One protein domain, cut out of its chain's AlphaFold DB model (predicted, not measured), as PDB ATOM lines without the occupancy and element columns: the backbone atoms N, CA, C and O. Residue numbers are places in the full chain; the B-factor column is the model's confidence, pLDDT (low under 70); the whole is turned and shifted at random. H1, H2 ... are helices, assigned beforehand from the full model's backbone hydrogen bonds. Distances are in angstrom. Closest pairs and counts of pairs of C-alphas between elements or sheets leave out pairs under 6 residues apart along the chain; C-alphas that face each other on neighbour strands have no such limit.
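AT A GLANCE: This is residues 119 to 258 of the 797 residues of the protein "Dynein heavy chain 2, cytosolic" of Paragonimus westermani (UniProt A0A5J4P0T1). The helical hairpin of H5 and H6 makes the middle of a loose body, with H1, H2 and H3 near H5 and H4 off to one side; residues 233 to 238 stick out as an arm that leads to H7 and the last residues, far from the body. The printed part has 140 residues with seven named helices, H1 to H7 in chain order, and no named strand; the class is all helix. The whole is loose, with a radius of gyration of the C-alphas of 20.5 A and spans of 67 by 34 by 25 A.

HOW THE PARTS SIT: H1, residues 119 to 126, and H2, residues 149 to 158, are close but not clearly touching; their closest C-alphas, of Phe 124 and Ala 158, are 7.0 A apart. H3, residues 160 to 166, and H4, residues 171 to 179, touch no helix. H5, residues 199 to 210, is the hub. With residues 209 to 210 alone it touches H2, at a steep tilt of 42 degrees; the closest C-alphas, of Glu 151 and Thr 209, are 5.6 A apart. H5 and H6, residues 212 to 227, form a hairpin at a shallow tilt of 8 degrees; the closest C-alphas, of Asn 203 and Ala 218, are 5.2 A apart. H7, residues 239 to 246, touches no helix. Every O i to N i+4 pair is within hydrogen-bond range in H1, H2, H3 and H7, against 3 of 5 in H4, 5 of 8 in H5 and 10 of 12 in H6.

IN THESE COORDINATES: H1 begins at C-alpha 119 (193.704, 115.678, 259.865), and H7 ends at C-alpha 246 (218.849, 93.913, 243.889). H2 is 14.3 A long, H5 15.7 A and H6 23.2 A.

THE WHOLE: The C-alphas farthest apart, of Ala 138 and Ala 249, are 68.1 A apart. The printed part has no cut; the links H1 to H2, H4 to H5 and H6 to H7 are long. The mean pLDDT of the printed part is 73.7, with residues 128 to 142 and 230 to 237 among those under 70.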
ATOM      1  N   ASP A 119     194.761 116.631 260.234       80.56
ATOM      2  CA  ASP A 119     193.704 115.678 259.865       80.56
ATOM      3  C   ASP A 119     192.434 116.351 259.317       80.56
ATOM      4  O   ASP A 119     191.773 115.774 258.454       80.56
ATOM      5  N   GLU A 120     192.109 117.572 259.756       81.62
ATOM      6  CA  GLU A 120     190.981 118.360 259.225       81.62
ATOM      7  C   GLU A 120     191.218 118.741 257.752       81.62
ATOM      8  O   GLU A 120     190.359 118.534 256.889       81.62
ATOM      9  N   GLU A 121     192.422 119.231 257.442       84.25
ATOM     10  CA  GLU A 121     192.862 119.578 256.086       84.25
ATOM     11  C   GLU A 121     192.931 118.345 255.174       84.25
ATOM     12  O   GLU A 121     192.535 118.407 254.009       84.25
ATOM     13  N   TRP A 122     193.383 117.204 255.702       84.06
ATOM     14  CA  TRP A 122     193.456 115.943 254.965       84.06
ATOM     15  C   TRP A 122     192.072 115.352 254.649       84.06
ATOM     16  O   TRP A 122     191.841 114.862 253.540       84.06
ATOM     17  N   GLN A 123     191.121 115.427 255.586       82.62
ATOM     18  CA  GLN A 123     189.733 115.003 255.353       82.62
ATOM     19  C   GLN A 123     189.035 115.870 254.294       82.62
ATOM     20  O   GLN A 123     188.269 115.343 253.483       82.62
ATOM     21  N   PHE A 124     189.341 117.173 254.261       82.75
ATOM     22  CA  PHE A 124     188.892 118.075 253.201       82.75
ATOM     23  C   PHE A 124     189.544 117.759 251.849       82.75
ATOM     24  O   PHE A 124     188.831 117.653 250.854       82.75
ATOM     25  N   PHE A 125     190.858 117.510 251.809       83.50
ATOM     26  CA  PHE A 125     191.572 117.121 250.585       83.50
ATOM     27  C   PHE A 125     190.972 115.870 249.918       83.50
ATOM     28  O   PHE A 125     190.753 115.867 248.706       83.50
ATOM     29  N   ILE A 126     190.641 114.833 250.699       80.81
ATOM     30  CA  ILE A 126     189.991 113.604 250.197       80.81
ATOM     31  C   ILE A 126     188.502 113.831 249.845       80.81
ATOM     32  O   ILE A 126     187.899 113.032 249.131       80.81
ATOM     33  N   GLY A 127     187.895 114.935 250.293       70.19
ATOM     34  CA  GLY A 127     186.500 115.282 250.009       70.19
ATOM     35  C   GLY A 127     185.471 114.598 250.915       70.19
ATOM     36  O   GLY A 127     184.276 114.662 250.621       70.19
ATOM     37  N   LEU A 128     185.911 113.983 252.023       60.78
ATOM     38  CA  LEU A 128     185.036 113.352 253.024       60.78
ATOM     39  C   LEU A 128     184.189 114.386 253.783       60.78
ATOM     40  O   LEU A 128     183.081 114.079 254.219       60.78
ATOM     41  N   THR A 129     184.662 115.631 253.893       56.03
ATOM     42  CA  THR A 129     183.860 116.763 254.369       56.03
ATOM     43  C   THR A 129     183.080 117.408 253.213       56.03
ATOM     44  O   THR A 129     183.594 118.178 252.397       56.03
ATOM     45  N   GLY A 130     181.786 117.091 253.134       51.50
ATOM     46  CA  GLY A 130     180.851 117.765 252.230       51.50
ATOM     47  C   GLY A 130     179.547 117.007 252.013       51.50
ATOM     48  O   GLY A 130     179.468 116.149 251.141       51.50
ATOM     49  N   LEU A 131     178.511 117.374 252.771       51.06
ATOM     50  CA  LEU A 131     177.124 117.152 252.356       51.06
ATOM     51  C   LEU A 131     176.796 118.074 251.171       51.06
ATOM     52  O   LEU A 131     177.313 119.189 251.097       51.06
ATOM     53  N   ASP A 132     175.890 117.641 250.295       46.00
ATOM     54  CA  ASP A 132     175.363 118.479 249.213       46.00
ATOM     55  C   ASP A 132     174.449 119.577 249.781       46.00
ATOM     56  O   ASP A 132     173.243 119.390 249.953       46.00
ATOM     57  N   THR A 133     175.034 120.735 250.086       51.38
ATOM     58  CA  THR A 133     174.297 121.951 250.438       51.38
ATOM     59  C   THR A 133     173.632 122.565 249.207       51.38
ATOM     60  O   THR A 133     174.202 122.620 248.115       51.38
ATOM     61  N   SER A 134     172.403 123.056 249.383       49.97
ATOM     62  CA  SER A 134     171.699 123.850 248.373       49.97
ATOM     63  C   SER A 134     172.468 125.142 248.091       49.97
ATOM     64  O   SER A 134     172.797 125.883 249.016       49.97
ATOM     65  N   VAL A 135     172.766 125.409 246.818       49.34
ATOM     66  CA  VAL A 135     173.640 126.522 246.421       49.34
ATOM     67  C   VAL A 135     172.860 127.836 246.360       49.34
ATOM     68  O   VAL A 135     172.259 128.161 245.336       49.34
ATOM     69  N   ASP A 136     172.942 128.632 247.426       48.56
ATOM     70  CA  ASP A 136     172.607 130.058 247.373       48.56
ATOM     71  C   ASP A 136     173.662 130.798 246.536       48.56
ATOM     72  O   ASP A 136     174.715 131.222 247.020       48.56
ATOM     73  N   SER A 137     173.374 130.957 245.242       52.06
ATOM     74  CA  SER A 137     174.300 131.511 244.240       52.06
ATOM     75  C   SER A 137     174.697 132.986 244.459       52.06
ATOM     76  O   SER A 137     175.472 133.528 243.672       52.06
ATOM     77  N   ALA A 138     174.179 133.647 245.497       51.97
ATOM     78  CA  ALA A 138     174.412 135.061 245.794       51.97
ATOM     79  C   ALA A 138     175.751 135.354 246.506       51.97
ATOM     80  O   ALA A 138     176.197 136.498 246.515       51.97
ATOM     81  N   LEU A 139     176.402 134.347 247.103       53.19
ATOM     82  CA  LEU A 139     177.603 134.511 247.946       53.19
ATOM     83  C   LEU A 139     178.942 134.278 247.212       53.19
ATOM     84  O   LEU A 139     179.969 134.034 247.847       53.19
ATOM     85  N   ALA A 140     178.940 134.327 245.879       53.62
ATOM     86  CA  ALA A 140     180.077 133.941 245.046       53.62
ATOM     87  C   ALA A 140     180.950 135.126 244.595       53.62
ATOM     88  O   ALA A 140     180.459 136.076 243.978       53.62
ATOM     89  N   SER A 141     182.267 135.032 244.808       58.69
ATOM     90  CA  SER A 141     183.253 135.973 244.263       58.69
ATOM     91  C   SER A 141     183.167 136.013 242.730       58.69
ATOM     92  O   SER A 141     183.496 135.033 242.067       58.69
ATOM     93  N   HIS A 142     182.752 137.147 242.153       62.28
ATOM     94  CA  HIS A 142     182.355 137.253 240.734       62.28
ATOM     95  C   HIS A 142     183.488 136.999 239.712       62.28
ATOM     96  O   HIS A 142     183.240 136.963 238.510       62.28
ATOM     97  N   TRP A 143     184.732 136.849 240.175       74.94
ATOM     98  CA  TRP A 143     185.902 136.519 239.357       74.94
ATOM     99  C   TRP A 143     186.138 135.004 239.202       74.94
ATOM    100  O   TRP A 143     186.961 134.594 238.385       74.94
ATOM    101  N   VAL A 144     185.429 134.172 239.972       73.81
ATOM    102  CA  VAL A 144     185.508 132.706 239.921       73.81
ATOM    103  C   VAL A 144     184.435 132.171 238.969       73.81
ATOM    104  O   VAL A 144     183.266 132.536 239.073       73.81
ATOM    105  N   GLY A 145     184.820 131.284 238.044       71.75
ATOM    106  CA  GLY A 145     183.890 130.694 237.074       71.75
ATOM    107  C   GLY A 145     182.747 129.909 237.744       71.75
ATOM    108  O   GLY A 145     182.974 129.275 238.780       71.75
ATOM    109  N   PRO A 146     181.529 129.898 237.162       68.88
ATOM    110  CA  PRO A 146     180.322 129.398 237.829       68.88
ATOM    111  C   PRO A 146     180.416 127.930 238.272       68.88
ATOM    112  O   PRO A 146     179.900 127.560 239.323       68.88
ATOM    113  N   GLU A 147     181.157 127.111 237.527       71.88
ATOM    114  CA  GLU A 147     181.427 125.699 237.828       71.88
ATOM    115  C   GLU A 147     182.235 125.481 239.122       71.88
ATOM    116  O   GLU A 147     182.179 124.408 239.720       71.88
ATOM    117  N   ARG A 148     183.007 126.485 239.564       78.06
ATOM    118  CA  ARG A 148     183.935 126.391 240.707       78.06
ATOM    119  C   ARG A 148     183.388 126.988 242.002       78.06
ATOM    120  O   ARG A 148     183.907 126.676 243.073       78.06
ATOM    121  N   ILE A 149     182.309 127.772 241.925       76.12
ATOM    122  CA  ILE A 149     181.646 128.422 243.071       76.12
ATOM    123  C   ILE A 149     181.347 127.420 244.202       76.12
ATOM    124  O   ILE A 149     181.619 127.701 245.368       76.12
ATOM    125  N   ARG A 150     180.844 126.227 243.854       75.69
ATOM    126  CA  ARG A 150     180.479 125.163 244.806       75.69
ATOM    127  C   ARG A 150     181.646 124.733 245.701       75.69
ATOM    128  O   ARG A 150     181.473 124.633 246.912       75.69
ATOM    129  N   GLU A 151     182.837 124.538 245.136       74.94
ATOM    130  CA  GLU A 151     184.008 124.086 245.903       74.94
ATOM    131  C   GLU A 151     184.642 125.221 246.728       74.94
ATOM    132  O   GLU A 151     185.188 124.970 247.800       74.94
ATOM    133  N   VAL A 152     184.501 126.483 246.299       80.06
ATOM    134  CA  VAL A 152     184.892 127.654 247.110       80.06
ATOM    135  C   VAL A 152     183.965 127.818 248.324       80.06
ATOM    136  O   VAL A 152     184.441 128.071 249.431       80.06
ATOM    137  N   ILE A 153     182.655 127.595 248.161       77.25
ATOM    138  CA  ILE A 153     181.698 127.546 249.281       77.25
ATOM    139  C   ILE A 153     182.023 126.365 250.214       77.25
ATOM    140  O   ILE A 153     182.036 126.536 251.433       77.25
ATOM    141  N   ARG A 154     182.360 125.191 249.664       79.06
ATOM    142  CA  ARG A 154     182.779 124.013 250.445       79.06
ATOM    143  C   ARG A 154     184.011 124.301 251.309       79.06
ATOM    144  O   ARG A 154     183.993 123.989 252.496       79.06
ATOM    145  N   LEU A 155     185.035 124.956 250.750       82.81
ATOM    146  CA  LEU A 155     186.219 125.412 251.491       82.81
ATOM    147  C   LEU A 155     185.844 126.386 252.619       82.81
ATOM    148  O   LEU A 155     186.324 126.239 253.740       82.81
ATOM    149  N   LYS A 156     184.961 127.354 252.336       80.94
ATOM    150  CA  LYS A 156     184.491 128.360 253.306       80.94
ATOM    151  C   LYS A 156     183.778 127.736 254.509       80.94
ATOM    152  O   LYS A 156     183.929 128.231 255.622       80.94
ATOM    153  N   VAL A 157     183.024 126.656 254.287       80.19
ATOM    154  CA  VAL A 157     182.312 125.907 255.337       80.19
ATOM    155  C   VAL A 157     183.245 124.958 256.096       80.19
ATOM    156  O   VAL A 157     183.164 124.891 257.318       80.19
ATOM    157  N   ALA A 158     184.127 124.233 255.401       78.94
ATOM    158  CA  ALA A 158     184.984 123.219 256.018       78.94
ATOM    159  C   ALA A 158     186.204 123.806 256.752       78.94
ATOM    160  O   ALA A 158     186.545 123.340 257.833       78.94
ATOM    161  N   LEU A 159     186.859 124.825 256.181       82.75
ATOM    162  CA  LEU A 159     188.109 125.405 256.689       82.75
ATOM    163  C   LEU A 159     188.021 126.949 256.747       82.75
ATOM    164  O   LEU A 159     188.778 127.650 256.065       82.75
ATOM    165  N   PRO A 160     187.128 127.529 257.578       81.94
ATOM    166  CA  PRO A 160     186.868 128.975 257.599       81.94
ATOM    167  C   PRO A 160     188.101 129.820 257.963       81.94
ATOM    168  O   PRO A 160     188.262 130.927 257.446       81.94
ATOM    169  N   LYS A 161     189.007 129.295 258.803       81.50
ATOM    170  CA  LYS A 161     190.288 129.948 259.137       81.50
ATOM    171  C   LYS A 161     191.177 130.118 257.896       81.50
ATOM    172  O   LYS A 161     191.737 131.192 257.693       81.50
ATOM    173  N   LEU A 162     191.255 129.080 257.057       81.25
ATOM    174  CA  LEU A 162     192.051 129.069 255.828       81.25
ATOM    175  C   LEU A 162     191.431 129.969 254.747       81.25
ATOM    176  O   LEU A 162     192.144 130.720 254.085       81.25
ATOM    177  N   TYR A 163     190.101 129.963 254.610       81.94
ATOM    178  CA  TYR A 163     189.398 130.893 253.720       81.94
ATOM    179  C   TYR A 163     189.725 132.359 254.069       81.94
ATOM    180  O   TYR A 163     190.044 133.157 253.185       81.94
ATOM    181  N   ALA A 164     189.707 132.700 255.363       80.69
ATOM    182  CA  ALA A 164     190.026 134.042 255.845       80.69
ATOM    183  C   ALA A 164     191.498 134.438 255.612       80.69
ATOM    184  O   ALA A 164     191.765 135.583 255.241       80.69
ATOM    185  N   SER A 165     192.459 133.517 255.774       81.31
ATOM    186  CA  SER A 165     193.875 133.806 255.494       81.31
ATOM    187  C   SER A 165     194.180 133.940 253.998       81.31
ATOM    188  O   SER A 165     195.011 134.764 253.631       81.31
ATOM    189  N   LEU A 166     193.494 133.186 253.130       77.81
ATOM    190  CA  LEU A 166     193.677 133.236 251.670       77.81
ATOM    191  C   LEU A 166     193.025 134.458 250.993       77.81
ATOM    192  O   LEU A 166     193.342 134.754 249.841       77.81
ATOM    193  N   ARG A 167     192.122 135.171 251.684       78.31
ATOM    194  CA  ARG A 167     191.440 136.387 251.189       78.31
ATOM    195  C   ARG A 167     190.769 136.205 249.816       78.31
ATOM    196  O   ARG A 167     190.876 137.068 248.949       78.31
ATOM    197  N   LEU A 168     190.061 135.089 249.613       74.56
ATOM    198  CA  LEU A 168     189.441 134.727 248.321       74.56
ATOM    199  C   LEU A 168     188.324 135.687 247.846       74.56
ATOM    200  O   LEU A 168     187.852 135.596 246.709       74.56
ATOM    201  N   ASP A 169     187.905 136.618 248.702       73.88
ATOM    202  CA  ASP A 169     186.981 137.696 248.351       73.88
ATOM    203  C   ASP A 169     187.676 138.819 247.530       73.88
ATOM    204  O   ASP A 169     187.012 139.491 246.742       73.88
ATOM    205  N   ASP A 170     189.006 138.997 247.631       75.50
ATOM    206  CA  ASP A 170     189.762 140.000 246.855       75.50
ATOM    207  C   ASP A 170     190.310 139.425 245.536       75.50
ATOM    208  O   ASP A 170     191.301 138.690 245.492       75.50
ATOM    209  N   CYS A 171     189.691 139.833 244.425       72.88
ATOM    210  CA  CYS A 171     190.113 139.455 243.078       72.88
ATOM    211  C   CYS A 171     191.541 139.902 242.708       72.88
ATOM    212  O   CYS A 171     192.160 139.277 241.849       72.88
ATOM    213  N   ARG A 172     192.088 140.963 243.323       74.19
ATOM    214  CA  ARG A 172     193.381 141.550 242.927       74.19
ATOM    215  C   ARG A 172     194.562 140.688 243.351       74.19
ATOM    216  O   ARG A 172     195.524 140.581 242.601       74.19
ATOM    217  N   VAL A 173     194.466 140.040 244.514       76.06
ATOM    218  CA  VAL A 173     195.491 139.110 245.024       76.06
ATOM    219  C   VAL A 173     195.651 137.904 244.093       76.06
ATOM    220  O   VAL A 173     196.765 137.426 243.885       76.06
ATOM    221  N   TRP A 174     194.548 137.439 243.505       79.19
ATOM    222  CA  TRP A 174     194.501 136.203 242.722       79.19
ATOM    223  C   TRP A 174     194.513 136.415 241.202       79.19
ATOM    224  O   TRP A 174     194.808 135.470 240.474       79.19
ATOM    225  N   ALA A 175     194.266 137.631 240.700       74.50
ATOM    226  CA  ALA A 175     194.229 137.927 239.264       74.50
ATOM    227  C   ALA A 175     195.516 137.518 238.526       74.50
ATOM    228  O   ALA A 175     195.447 136.843 237.499       74.50
ATOM    229  N   ASP A 176     196.689 137.878 239.049       74.00
ATOM    230  CA  ASP A 176     197.961 137.577 238.380       74.00
ATOM    231  C   ASP A 176     198.400 136.117 238.585       74.00
ATOM    232  O   ASP A 176     198.976 135.513 237.680       74.00
ATOM    233  N   TRP A 177     198.013 135.493 239.704       77.62
ATOM    234  CA  TRP A 177     198.167 134.049 239.934       77.62
ATOM    235  C   TRP A 177     197.291 133.213 238.976       77.62
ATOM    236  O   TRP A 177     197.726 132.182 238.465       77.62
ATOM    237  N   MET A 178     196.083 133.689 238.656       72.88
ATOM    238  CA  MET A 178     195.201 133.090 237.645       72.88
ATOM    239  C   MET A 178     195.721 133.285 236.214       72.88
ATOM    240  O   MET A 178     195.598 132.377 235.394       72.88
ATOM    241  N   ARG A 179     196.310 134.449 235.905       72.75
ATOM    242  CA  ARG A 179     196.911 134.753 234.590       72.75
ATOM    243  C   ARG A 179     198.202 133.984 234.330       72.75
ATOM    244  O   ARG A 179     198.521 133.709 233.172       72.75
ATOM    245  N   ASN A 180     198.956 133.648 235.374       70.19
ATOM    246  CA  ASN A 180     200.189 132.894 235.219       70.19
ATOM    247  C   ASN A 180     199.891 131.464 234.730       70.19
ATOM    248  O   ASN A 180     199.082 130.719 235.289       70.19
ATOM    249  N   THR A 181     200.533 131.098 233.627       59.06
ATOM    250  CA  THR A 181     200.309 129.845 232.896       59.06
ATOM    251  C   THR A 181     201.593 129.047 232.665       59.06
ATOM    252  O   THR A 181     201.500 127.903 232.211       59.06
ATOM    253  N   GLN A 182     202.764 129.618 232.981       55.06
ATOM    254  CA  GLN A 182     204.067 129.088 232.557       55.06
ATOM    255  C   GLN A 182     205.034 128.733 233.692       55.06
ATOM    256  O   GLN A 182     205.828 127.815 233.508       55.06
ATOM    257  N   THR A 183     204.986 129.386 234.860       54.56
ATOM    258  CA  THR A 183     205.799 128.925 235.999       54.56
ATOM    259  C   THR A 183     205.061 127.810 236.726       54.56
ATOM    260  O   THR A 183     204.058 128.069 237.388       54.56
ATOM    261  N   ASP A 184     205.557 126.577 236.630       54.03
ATOM    262  CA  ASP A 184     204.992 125.476 237.416       54.03
ATOM    263  C   ASP A 184     205.239 125.655 238.924       54.03
ATOM    264  O   ASP A 184     204.498 125.078 239.707       54.03
ATOM    265  N   ASP A 185     206.238 126.432 239.369       61.81
ATOM    266  CA  ASP A 185     206.384 126.800 240.787       61.81
ATOM    267  C   ASP A 185     205.295 127.800 241.218       61.81
ATOM    268  O   ASP A 185     205.307 128.973 240.834       61.81
ATOM    269  N   PHE A 186     204.386 127.352 242.088       64.62
ATOM    270  CA  PHE A 186     203.365 128.195 242.716       64.62
ATOM    271  C   PHE A 186     203.992 129.089 243.793       64.62
ATOM    272  O   PHE A 186     204.068 128.736 244.970       64.62
ATOM    273  N   GLN A 187     204.475 130.261 243.383       67.88
ATOM    274  CA  GLN A 187     204.939 131.293 244.311       67.88
ATOM    275  C   GLN A 187     203.761 131.898 245.093       67.88
ATOM    276  O   GLN A 187     202.649 132.033 244.571       67.88
ATOM    277  N   THR A 188     204.006 132.289 246.347       69.50
ATOM    278  CA  THR A 188     203.020 132.978 247.189       69.50
ATOM    279  C   THR A 188     202.602 134.308 246.548       69.50
ATOM    280  O   THR A 188     203.469 135.147 246.274       69.50
ATOM    281  N   PRO A 189     201.291 134.553 246.331       73.94
ATOM    282  CA  PRO A 189     200.804 135.841 245.848       73.94
ATOM    283  C   PRO A 189     201.326 136.992 246.710       73.94
ATOM    284  O   PRO A 189     201.354 136.888 247.938       73.94
ATOM    285  N   ILE A 190     201.714 138.105 246.080       68.62
ATOM    286  CA  ILE A 190     202.423 139.217 246.743       68.62
ATOM    287  C   ILE A 190     201.636 139.743 247.962       68.62
ATOM    288  O   ILE A 190     202.215 140.008 249.012       68.62
ATOM    289  N   GLY A 191     200.300 139.789 247.873       65.31
ATOM    290  CA  GLY A 191     199.410 140.193 248.971       65.31
ATOM    291  C   GLY A 191     199.319 139.231 250.170       65.31
ATOM    292  O   GLY A 191     198.658 139.575 251.150       65.31
ATOM    293  N   LEU A 192     199.952 138.053 250.112       71.81
ATOM    294  CA  LEU A 192     199.943 137.018 251.159       71.81
ATOM    295  C   LEU A 192     201.329 136.757 251.781       71.81
ATOM    296  O   LEU A 192     201.433 136.009 252.748       71.81
ATOM    297  N   GLN A 193     202.396 137.398 251.290       67.94
ATOM    298  CA  GLN A 193     203.771 137.158 251.767       67.94
ATOM    299  C   GLN A 193     204.001 137.533 253.245       67.94
ATOM    300  O   GLN A 193     204.923 137.017 253.867       67.94
ATOM    301  N   ALA A 194     203.150 138.386 253.828       67.75
ATOM    302  CA  ALA A 194     203.231 138.794 255.236       67.75
ATOM    303  C   ALA A 194     202.752 137.722 256.241       67.75
ATOM    304  O   ALA A 194     203.046 137.832 257.428       67.75
ATOM    305  N   ASN A 195     202.006 136.708 255.789       71.81
ATOM    306  CA  ASN A 195     201.649 135.529 256.579       71.81
ATOM    307  C   ASN A 195     201.470 134.339 255.617       71.81
ATOM    308  O   ASN A 195     200.346 134.083 255.173       71.81
ATOM    309  N   PRO A 196     202.568 133.682 255.204       72.69
ATOM    310  CA  PRO A 196     202.527 132.698 254.133       72.69
ATOM    311  C   PRO A 196     201.745 131.443 254.563       72.69
ATOM    312  O   PRO A 196     202.074 130.853 255.594       72.69
ATOM    313  N   PRO A 197     200.739 130.996 253.787       77.06
ATOM    314  CA  PRO A 197     200.092 129.708 254.021       77.06
ATOM    315  C   PRO A 197     201.083 128.547 253.847       77.06
ATOM    316  O   PRO A 197     202.042 128.636 253.079       77.06
ATOM    317  N   THR A 198     200.814 127.438 254.534       83.00
ATOM    318  CA  THR A 198     201.617 126.204 254.466       83.00
ATOM    319  C   THR A 198     201.683 125.678 253.027       83.00
ATOM    320  O   THR A 198     200.713 125.808 252.281       83.00
ATOM    321  N   ASP A 199     202.781 125.019 252.636       79.88
ATOM    322  CA  ASP A 199     202.961 124.481 251.273       79.88
ATOM    323  C   ASP A 199     201.784 123.567 250.852       79.88
ATOM    324  O   ASP A 199     201.295 123.667 249.730       79.88
ATOM    325  N   PHE A 200     201.222 122.781 251.786       84.75
ATOM    326  CA  PHE A 200     199.993 122.001 251.577       84.75
ATOM    327  C   PHE A 200     198.746 122.878 251.331       84.75
ATOM    328  O   PHE A 200     197.983 122.654 250.391       84.75
ATOM    329  N   GLN A 201     198.542 123.914 252.146       85.38
ATOM    330  CA  GLN A 201     197.397 124.829 252.048       85.38
ATOM    331  C   GLN A 201     197.390 125.601 250.719       85.38
ATOM    332  O   GLN A 201     196.346 125.730 250.072       85.38
ATOM    333  N   LEU A 202     198.556 126.096 250.292       81.44
ATOM    334  CA  LEU A 202     198.702 126.824 249.034       81.44
ATOM    335  C   LEU A 202     198.658 125.878 247.829       81.44
ATOM    336  O   LEU A 202     197.776 125.999 246.980       81.44
ATOM    337  N   ASN A 203     199.586 124.923 247.764       79.00
ATOM    338  CA  ASN A 203     199.831 124.145 246.551       79.00
ATOM    339  C   ASN A 203     198.805 123.022 246.373       79.00
ATOM    340  O   ASN A 203     198.527 122.630 245.247       79.00
ATOM    341  N   VAL A 204     198.206 122.512 247.452       84.50
ATOM    342  CA  VAL A 204     197.197 121.449 247.357       84.50
ATOM    343  C   VAL A 204     195.791 122.023 247.483       84.50
ATOM    344  O   VAL A 204     195.041 121.991 246.509       84.50
ATOM    345  N   LEU A 205     195.420 122.595 248.632       86.50
ATOM    346  CA  LEU A 205     194.016 122.953 248.903       86.50
ATOM    347  C   LEU A 205     193.511 124.137 248.058       86.50
ATOM    348  O   LEU A 205     192.383 124.116 247.555       86.50
ATOM    349  N   THR A 206     194.343 125.162 247.858       85.00
ATOM    350  CA  THR A 206     193.957 126.343 247.059       85.00
ATOM    351  C   THR A 206     193.936 126.025 245.559       85.00
ATOM    352  O   THR A 206     193.020 126.429 244.839       85.00
ATOM    353  N   VAL A 207     194.876 125.203 245.081       85.44
ATOM    354  CA  VAL A 207     194.868 124.692 243.700       85.44
ATOM    355  C   VAL A 207     193.666 123.764 243.465       85.44
ATOM    356  O   VAL A 207     192.945 123.949 242.491       85.44
ATOM    357  N   GLN A 208     193.360 122.836 244.379       85.75
ATOM    358  CA  GLN A 208     192.198 121.936 244.282       85.75
ATOM    359  C   GLN A 208     190.862 122.687 244.166       85.75
ATOM    360  O   GLN A 208     189.948 122.224 243.477       85.75
ATOM    361  N   THR A 209     190.735 123.838 244.830       81.81
ATOM    362  CA  THR A 209     189.494 124.623 244.880       81.81
ATOM    363  C   THR A 209     189.368 125.620 243.724       81.81
ATOM    364  O   THR A 209     188.281 125.719 243.149       81.81
ATOM    365  N   ILE A 210     190.454 126.271 243.296       80.75
ATOM    366  CA  ILE A 210     190.414 127.321 242.258       80.75
ATOM    367  C   ILE A 210     190.881 126.816 240.880       80.75
ATOM    368  O   ILE A 210     190.244 127.123 239.873       80.75
ATOM    369  N   ARG A 211     191.959 126.020 240.821       78.31
ATOM    370  CA  ARG A 211     192.652 125.590 239.586       78.31
ATOM    371  C   ARG A 211     192.963 124.083 239.563       78.31
ATOM    372  O   ARG A 211     194.128 123.676 239.620       78.31
ATOM    373  N   PRO A 212     191.937 123.215 239.449       81.50
ATOM    374  CA  PRO A 212     192.140 121.766 239.400       81.50
ATOM    375  C   PRO A 212     193.004 121.317 238.205       81.50
ATOM    376  O   PRO A 212     193.594 120.242 238.266       81.50
ATOM    377  N   ASP A 213     193.146 122.152 237.164       79.50
ATOM    378  CA  ASP A 213     194.016 121.930 236.003       79.50
ATOM    379  C   ASP A 213     195.503 121.759 236.360       79.50
ATOM    380  O   ASP A 213     196.252 121.157 235.590       79.50
ATOM    381  N   ARG A 214     195.941 122.250 237.530       80.19
ATOM    382  CA  ARG A 214     197.341 122.166 237.984       80.19
ATOM    383  C   ARG A 214     197.580 121.314 239.230       80.19
ATOM    384  O   ARG A 214     198.736 121.125 239.611       80.19
ATOM    385  N   LEU A 215     196.533 120.736 239.824       84.25
ATOM    386  CA  LEU A 215     196.623 119.985 241.087       84.25
ATOM    387  C   LEU A 215     197.651 118.839 241.037       84.25
ATOM    388  O   LEU A 215     198.374 118.612 242.005       84.25
ATOM    389  N   HIS A 216     197.778 118.158 239.894       84.00
ATOM    390  CA  HIS A 216     198.746 117.070 239.695       84.00
ATOM    391  C   HIS A 216     200.212 117.531 239.781       84.00
ATOM    392  O   HIS A 216     201.046 116.846 240.375       84.00
ATOM    393  N   THR A 217     200.538 118.694 239.209       83.00
ATOM    394  CA  THR A 217     201.888 119.280 239.288       83.00
ATOM    395  C   THR A 217     202.177 119.777 240.700       83.00
ATOM    396  O   THR A 217     203.252 119.515 241.237       83.00
ATOM    397  N   ALA A 218     201.198 120.426 241.326       83.75
ATOM    398  CA  ALA A 218     201.352 121.009 242.650       83.75
ATOM    399  C   ALA A 218     201.519 119.939 243.753       83.75
ATOM    400  O   ALA A 218     202.430 120.043 244.573       83.75
ATOM    401  N   LEU A 219     200.752 118.837 243.704       85.81
ATOM    402  CA  LEU A 219     200.950 117.657 244.567       85.81
ATOM    403  C   LEU A 219     202.354 117.048 244.414       85.81
ATOM    404  O   LEU A 219     202.980 116.658 245.401       85.81
ATOM    405  N   ARG A 220     202.868 116.979 243.178       83.31
ATOM    406  CA  ARG A 220     204.215 116.466 242.883       83.31
ATOM    407  C   ARG A 220     205.308 117.378 243.459       83.31
ATOM    408  O   ARG A 220     206.305 116.874 243.966       83.31
ATOM    409  N   GLN A 221     205.130 118.698 243.411       83.12
ATOM    410  CA  GLN A 221     206.072 119.656 244.002       83.12
ATOM    411  C   GLN A 221     206.044 119.649 245.530       83.12
ATOM    412  O   GLN A 221     207.108 119.577 246.139       83.12
ATOM    413  N   PHE A 222     204.854 119.657 246.134       85.62
ATOM    414  CA  PHE A 222     204.672 119.524 247.580       85.62
ATOM    415  C   PHE A 222     205.430 118.299 248.116       85.62
ATOM    416  O   PHE A 222     206.287 118.409 248.993       85.62
ATOM    417  N   ALA A 223     205.209 117.134 247.504       84.31
ATOM    418  CA  ALA A 223     205.844 115.897 247.943       84.31
ATOM    419  C   ALA A 223     207.371 115.859 247.692       84.31
ATOM    420  O   ALA A 223     208.110 115.353 248.538       84.31
ATOM    421  N   ASN A 224     207.865 116.457 246.593       82.44
ATOM    422  CA  ASN A 224     209.302 116.710 246.376       82.44
ATOM    423  C   ASN A 224     209.901 117.527 247.536       82.44
ATOM    424  O   ASN A 224     210.899 117.119 248.131       82.44
ATOM    425  N   ARG A 225     209.281 118.673 247.866       82.44
ATOM    426  CA  ARG A 225     209.753 119.617 248.894       82.44
ATOM    427  C   ARG A 225     209.766 118.976 250.287       82.44
ATOM    428  O   ARG A 225     210.746 119.127 251.010       82.44
ATOM    429  N   CYS A 226     208.731 118.212 250.649       82.88
ATOM    430  CA  CYS A 226     208.627 117.574 251.966       82.88
ATOM    431  C   CYS A 226     209.533 116.341 252.159       82.88
ATOM    432  O   CYS A 226     209.985 116.095 253.280       82.88
ATOM    433  N   LEU A 227     209.795 115.559 251.103       79.69
ATOM    434  CA  LEU A 227     210.679 114.382 251.176       79.69
ATOM    435  C   LEU A 227     212.148 114.701 250.845       79.69
ATOM    436  O   LEU A 227     213.027 113.900 251.151       79.69
ATOM    437  N   GLY A 228     212.439 115.855 250.236       78.19
ATOM    438  CA  GLY A 228     213.798 116.241 249.836       78.19
ATOM    439  C   GLY A 228     214.366 115.403 248.683       78.19
ATOM    440  O   GLY A 228     215.583 115.283 248.551       78.19
ATOM    441  N   LEU A 229     213.497 114.799 247.867       70.56
ATOM    442  CA  LEU A 229     213.886 113.985 246.715       70.56
ATOM    443  C   LEU A 229     214.141 114.890 245.495       70.56
ATOM    444  O   LEU A 229     213.316 115.760 245.217       70.56
ATOM    445  N   PRO A 230     215.234 114.695 244.729       60.47
ATOM    446  CA  PRO A 230     215.518 115.534 243.563       60.47
ATOM    447  C   PRO A 230     214.505 115.305 242.431       60.47
ATOM    448  O   PRO A 230     214.082 116.256 241.773       60.47
ATOM    449  N   HIS A 231     214.083 114.053 242.218       63.03
ATOM    450  CA  HIS A 231     213.095 113.669 241.211       63.03
ATOM    451  C   HIS A 231     212.188 112.541 241.732       63.03
ATOM    452  O   HIS A 231     212.676 111.501 242.164       63.03
ATOM    453  N   LEU A 232     210.867 112.701 241.588       61.25
ATOM    454  CA  LEU A 232     209.868 111.628 241.786       61.25
ATOM    455  C   LEU A 232     209.734 110.689 240.573       61.25
ATOM    456  O   LEU A 232     208.934 109.753 240.568       61.25
ATOM    457  N   GLY A 233     210.515 110.935 239.519       57.25
ATOM    458  CA  GLY A 233     210.745 109.949 238.476       57.25
ATOM    459  C   GLY A 233     211.624 108.835 239.029       57.25
ATOM    460  O   GLY A 233     212.835 109.007 239.123       57.25
ATOM    461  N   SER A 234     211.013 107.697 239.374       60.19
ATOM    462  CA  SER A 234     211.745 106.441 239.585       60.19
ATOM    463  C   SER A 234     212.695 106.213 238.395       60.19
ATOM    464  O   SER A 234     212.264 106.457 237.258       60.19
ATOM    465  N   PRO A 235     213.962 105.807 238.613       63.00
ATOM    466  CA  PRO A 235     214.928 105.642 237.530       63.00
ATOM    467  C   PRO A 235     214.381 104.702 236.453       63.00
ATOM    468  O   PRO A 235     213.630 103.773 236.754       63.00
ATOM    469  N   THR A 236     214.761 104.948 235.196       64.88
ATOM    470  CA  THR A 236     214.398 104.085 234.064       64.88
ATOM    471  C   THR A 236     214.716 102.637 234.407       64.88
ATOM    472  O   THR A 236     215.864 102.328 234.741       64.88
ATOM    473  N   LEU A 237     213.697 101.775 234.348       67.62
ATOM    474  CA  LEU A 237     213.882 100.347 234.560       67.62
ATOM    475  C   LEU A 237     214.916  99.841 233.548       67.62
ATOM    476  O   LEU A 237     214.902 100.237 232.385       67.62
ATOM    477  N   ASN A 238     215.850  99.046 234.047       77.00
ATOM    478  CA  ASN A 238     216.857  98.360 233.260       77.00
ATOM    479  C   ASN A 238     217.074  97.013 233.948       77.00
ATOM    480  O   ASN A 238     217.655  96.956 235.037       77.00
ATOM    481  N   LEU A 239     216.537  95.946 233.360       77.69
ATOM    482  CA  LEU A 239     216.471  94.635 234.006       77.69
ATOM    483  C   LEU A 239     217.862  94.043 234.276       77.69
ATOM    484  O   LEU A 239     218.044  93.381 235.295       77.69
ATOM    485  N   TYR A 240     218.866  94.363 233.449       78.06
ATOM    486  CA  TYR A 240     220.265  93.987 233.690       78.06
ATOM    487  C   TYR A 240     220.800  94.576 235.013       78.06
ATOM    488  O   TYR A 240     221.301  93.850 235.872       78.06
ATOM    489  N   ARG A 241     220.645  95.890 235.229       76.25
ATOM    490  CA  ARG A 241     221.086  96.558 236.466       76.25
ATOM    491  C   ARG A 241     220.278  96.117 237.687       76.25
ATOM    492  O   ARG A 241     220.843  96.011 238.777       76.25
ATOM    493  N   LEU A 242     218.975  95.882 237.524       78.50
ATOM    494  CA  LEU A 242     218.125  95.342 238.587       78.50
ATOM    495  C   LEU A 242     218.645  93.966 239.030       78.50
ATOM    496  O   LEU A 242     218.864  93.751 240.223       78.50
ATOM    497  N   TYR A 243     218.920  93.083 238.064       77.31
ATOM    498  CA  TYR A 243     219.472  91.751 238.300       77.31
ATOM    499  C   TYR A 243     220.763  91.802 239.127       77.31
ATOM    500  O   TYR A 243     220.823  91.178 240.186       77.31
ATOM    501  N   GLU A 244     221.757  92.593 238.707       75.62
ATOM    502  CA  GLU A 244     223.057  92.665 239.392       75.62
ATOM    503  C   GLU A 244     223.023  93.315 240.785       75.62
ATOM    504  O   GLU A 244     223.883  93.003 241.607       75.62
ATOM    505  N   THR A 245     222.088  94.234 241.059       70.31
ATOM    506  CA  THR A 245     222.157  95.090 242.265       70.31
ATOM    507  C   THR A 245     221.068  94.855 243.316       70.31
ATOM    508  O   THR A 245     221.201  95.362 244.439       70.31
ATOM    509  N   GLU A 246     219.993  94.129 242.983       71.88
ATOM    510  CA  GLU A 246     218.849  93.913 243.889       71.88
ATOM    511  C   GLU A 246     218.333  92.456 243.938       71.88
ATOM    512  O   GLU A 246     217.732  92.080 244.942       71.88
ATOM    513  N   THR A 247     218.552  91.621 242.911       78.44
ATOM    514  CA  THR A 247     217.941  90.269 242.841       78.44
ATOM    515  C   THR A 247     218.775  89.165 243.501       78.44
ATOM    516  O   THR A 247     219.985  89.298 243.694       78.44
ATOM    517  N   ARG A 248     218.127  88.047 243.869       73.50
ATOM    518  CA  ARG A 248     218.748  86.907 244.568       73.50
ATOM    519  C   ARG A 248     218.148  85.593 244.075       73.50
ATOM    520  O   ARG A 248     216.943  85.502 243.899       73.50
ATOM    521  N   ALA A 249     218.960  84.542 243.949       75.38
ATOM    522  CA  ALA A 249     218.494  83.221 243.500       75.38
ATOM    523  C   ALA A 249     217.497  82.526 244.459       75.38
ATOM    524  O   ALA A 249     216.912  81.508 244.104       75.38
ATOM    525  N   THR A 250     217.309  83.057 245.670       76.00
ATOM    526  CA  THR A 250     216.349  82.578 246.679       76.00
ATOM    527  C   THR A 250     214.950  83.183 246.547       76.00
ATOM    528  O   THR A 250     214.039  82.734 247.236       76.00
ATOM    529  N   GLU A 251     214.772  84.226 245.730       78.50
ATOM    530  CA  GLU A 251     213.567  85.063 245.702       78.50
ATOM    531  C   GLU A 251     213.132  85.284 244.233       78.50
ATOM    532  O   GLU A 251     213.898  85.860 243.456       78.50
ATOM    533  N   PRO A 252     211.944  84.810 243.799       80.69
ATOM    534  CA  PRO A 252     211.524  84.905 242.399       80.69
ATOM    535  C   PRO A 252     211.169  86.345 242.002       80.69
ATOM    536  O   PRO A 252     210.515  87.073 242.749       80.69
ATOM    537  N   ILE A 253     211.556  86.745 240.788       82.06
ATOM    538  CA  ILE A 253     211.296  88.090 240.257       82.06
ATOM    539  C   ILE A 253     209.885  88.137 239.655       82.06
ATOM    540  O   ILE A 253     209.647  87.591 238.579       82.06
ATOM    541  N   LEU A 254     208.953  88.821 240.323       82.50
ATOM    542  CA  LEU A 254     207.612  89.081 239.794       82.50
ATOM    543  C   LEU A 254     207.590  90.402 239.010       82.50
ATOM    544  O   LEU A 254     207.678  91.479 239.598       82.50
ATOM    545  N   LEU A 255     207.429  90.330 237.686       81.12
ATOM    546  CA  LEU A 255     207.264  91.511 236.835       81.12
ATOM    547  C   LEU A 255     205.777  91.812 236.608       81.12
ATOM    548  O   LEU A 255     205.074  91.080 235.912       81.12
ATOM    549  N   LEU A 256     205.299  92.915 237.189       76.62
ATOM    550  CA  LEU A 256     203.923  93.390 237.028       76.62
ATOM    551  C   LEU A 256     203.761  94.113 235.684       76.62
ATOM    552  O   LEU A 256     203.982  95.321 235.578       76.62
ATOM    553  N   ILE A 257     203.375  93.365 234.649       77.69
ATOM    554  CA  ILE A 257     203.153  93.922 233.312       77.69
ATOM    555  C   ILE A 257     201.962  94.886 233.304       77.69
ATOM    556  O   ILE A 257     200.859  94.556 233.742       77.69
ATOM    557  N   SER A 258     202.170  96.093 232.777       67.19
ATOM    558  CA  SER A 258     201.054  96.943 232.359       67.19
ATOM    559  C   SER A 258     200.588  96.521 230.960       67.19
ATOM    560  O   SER A 258     201.421  96.109 230.155       67.19
TER     561      SER A 258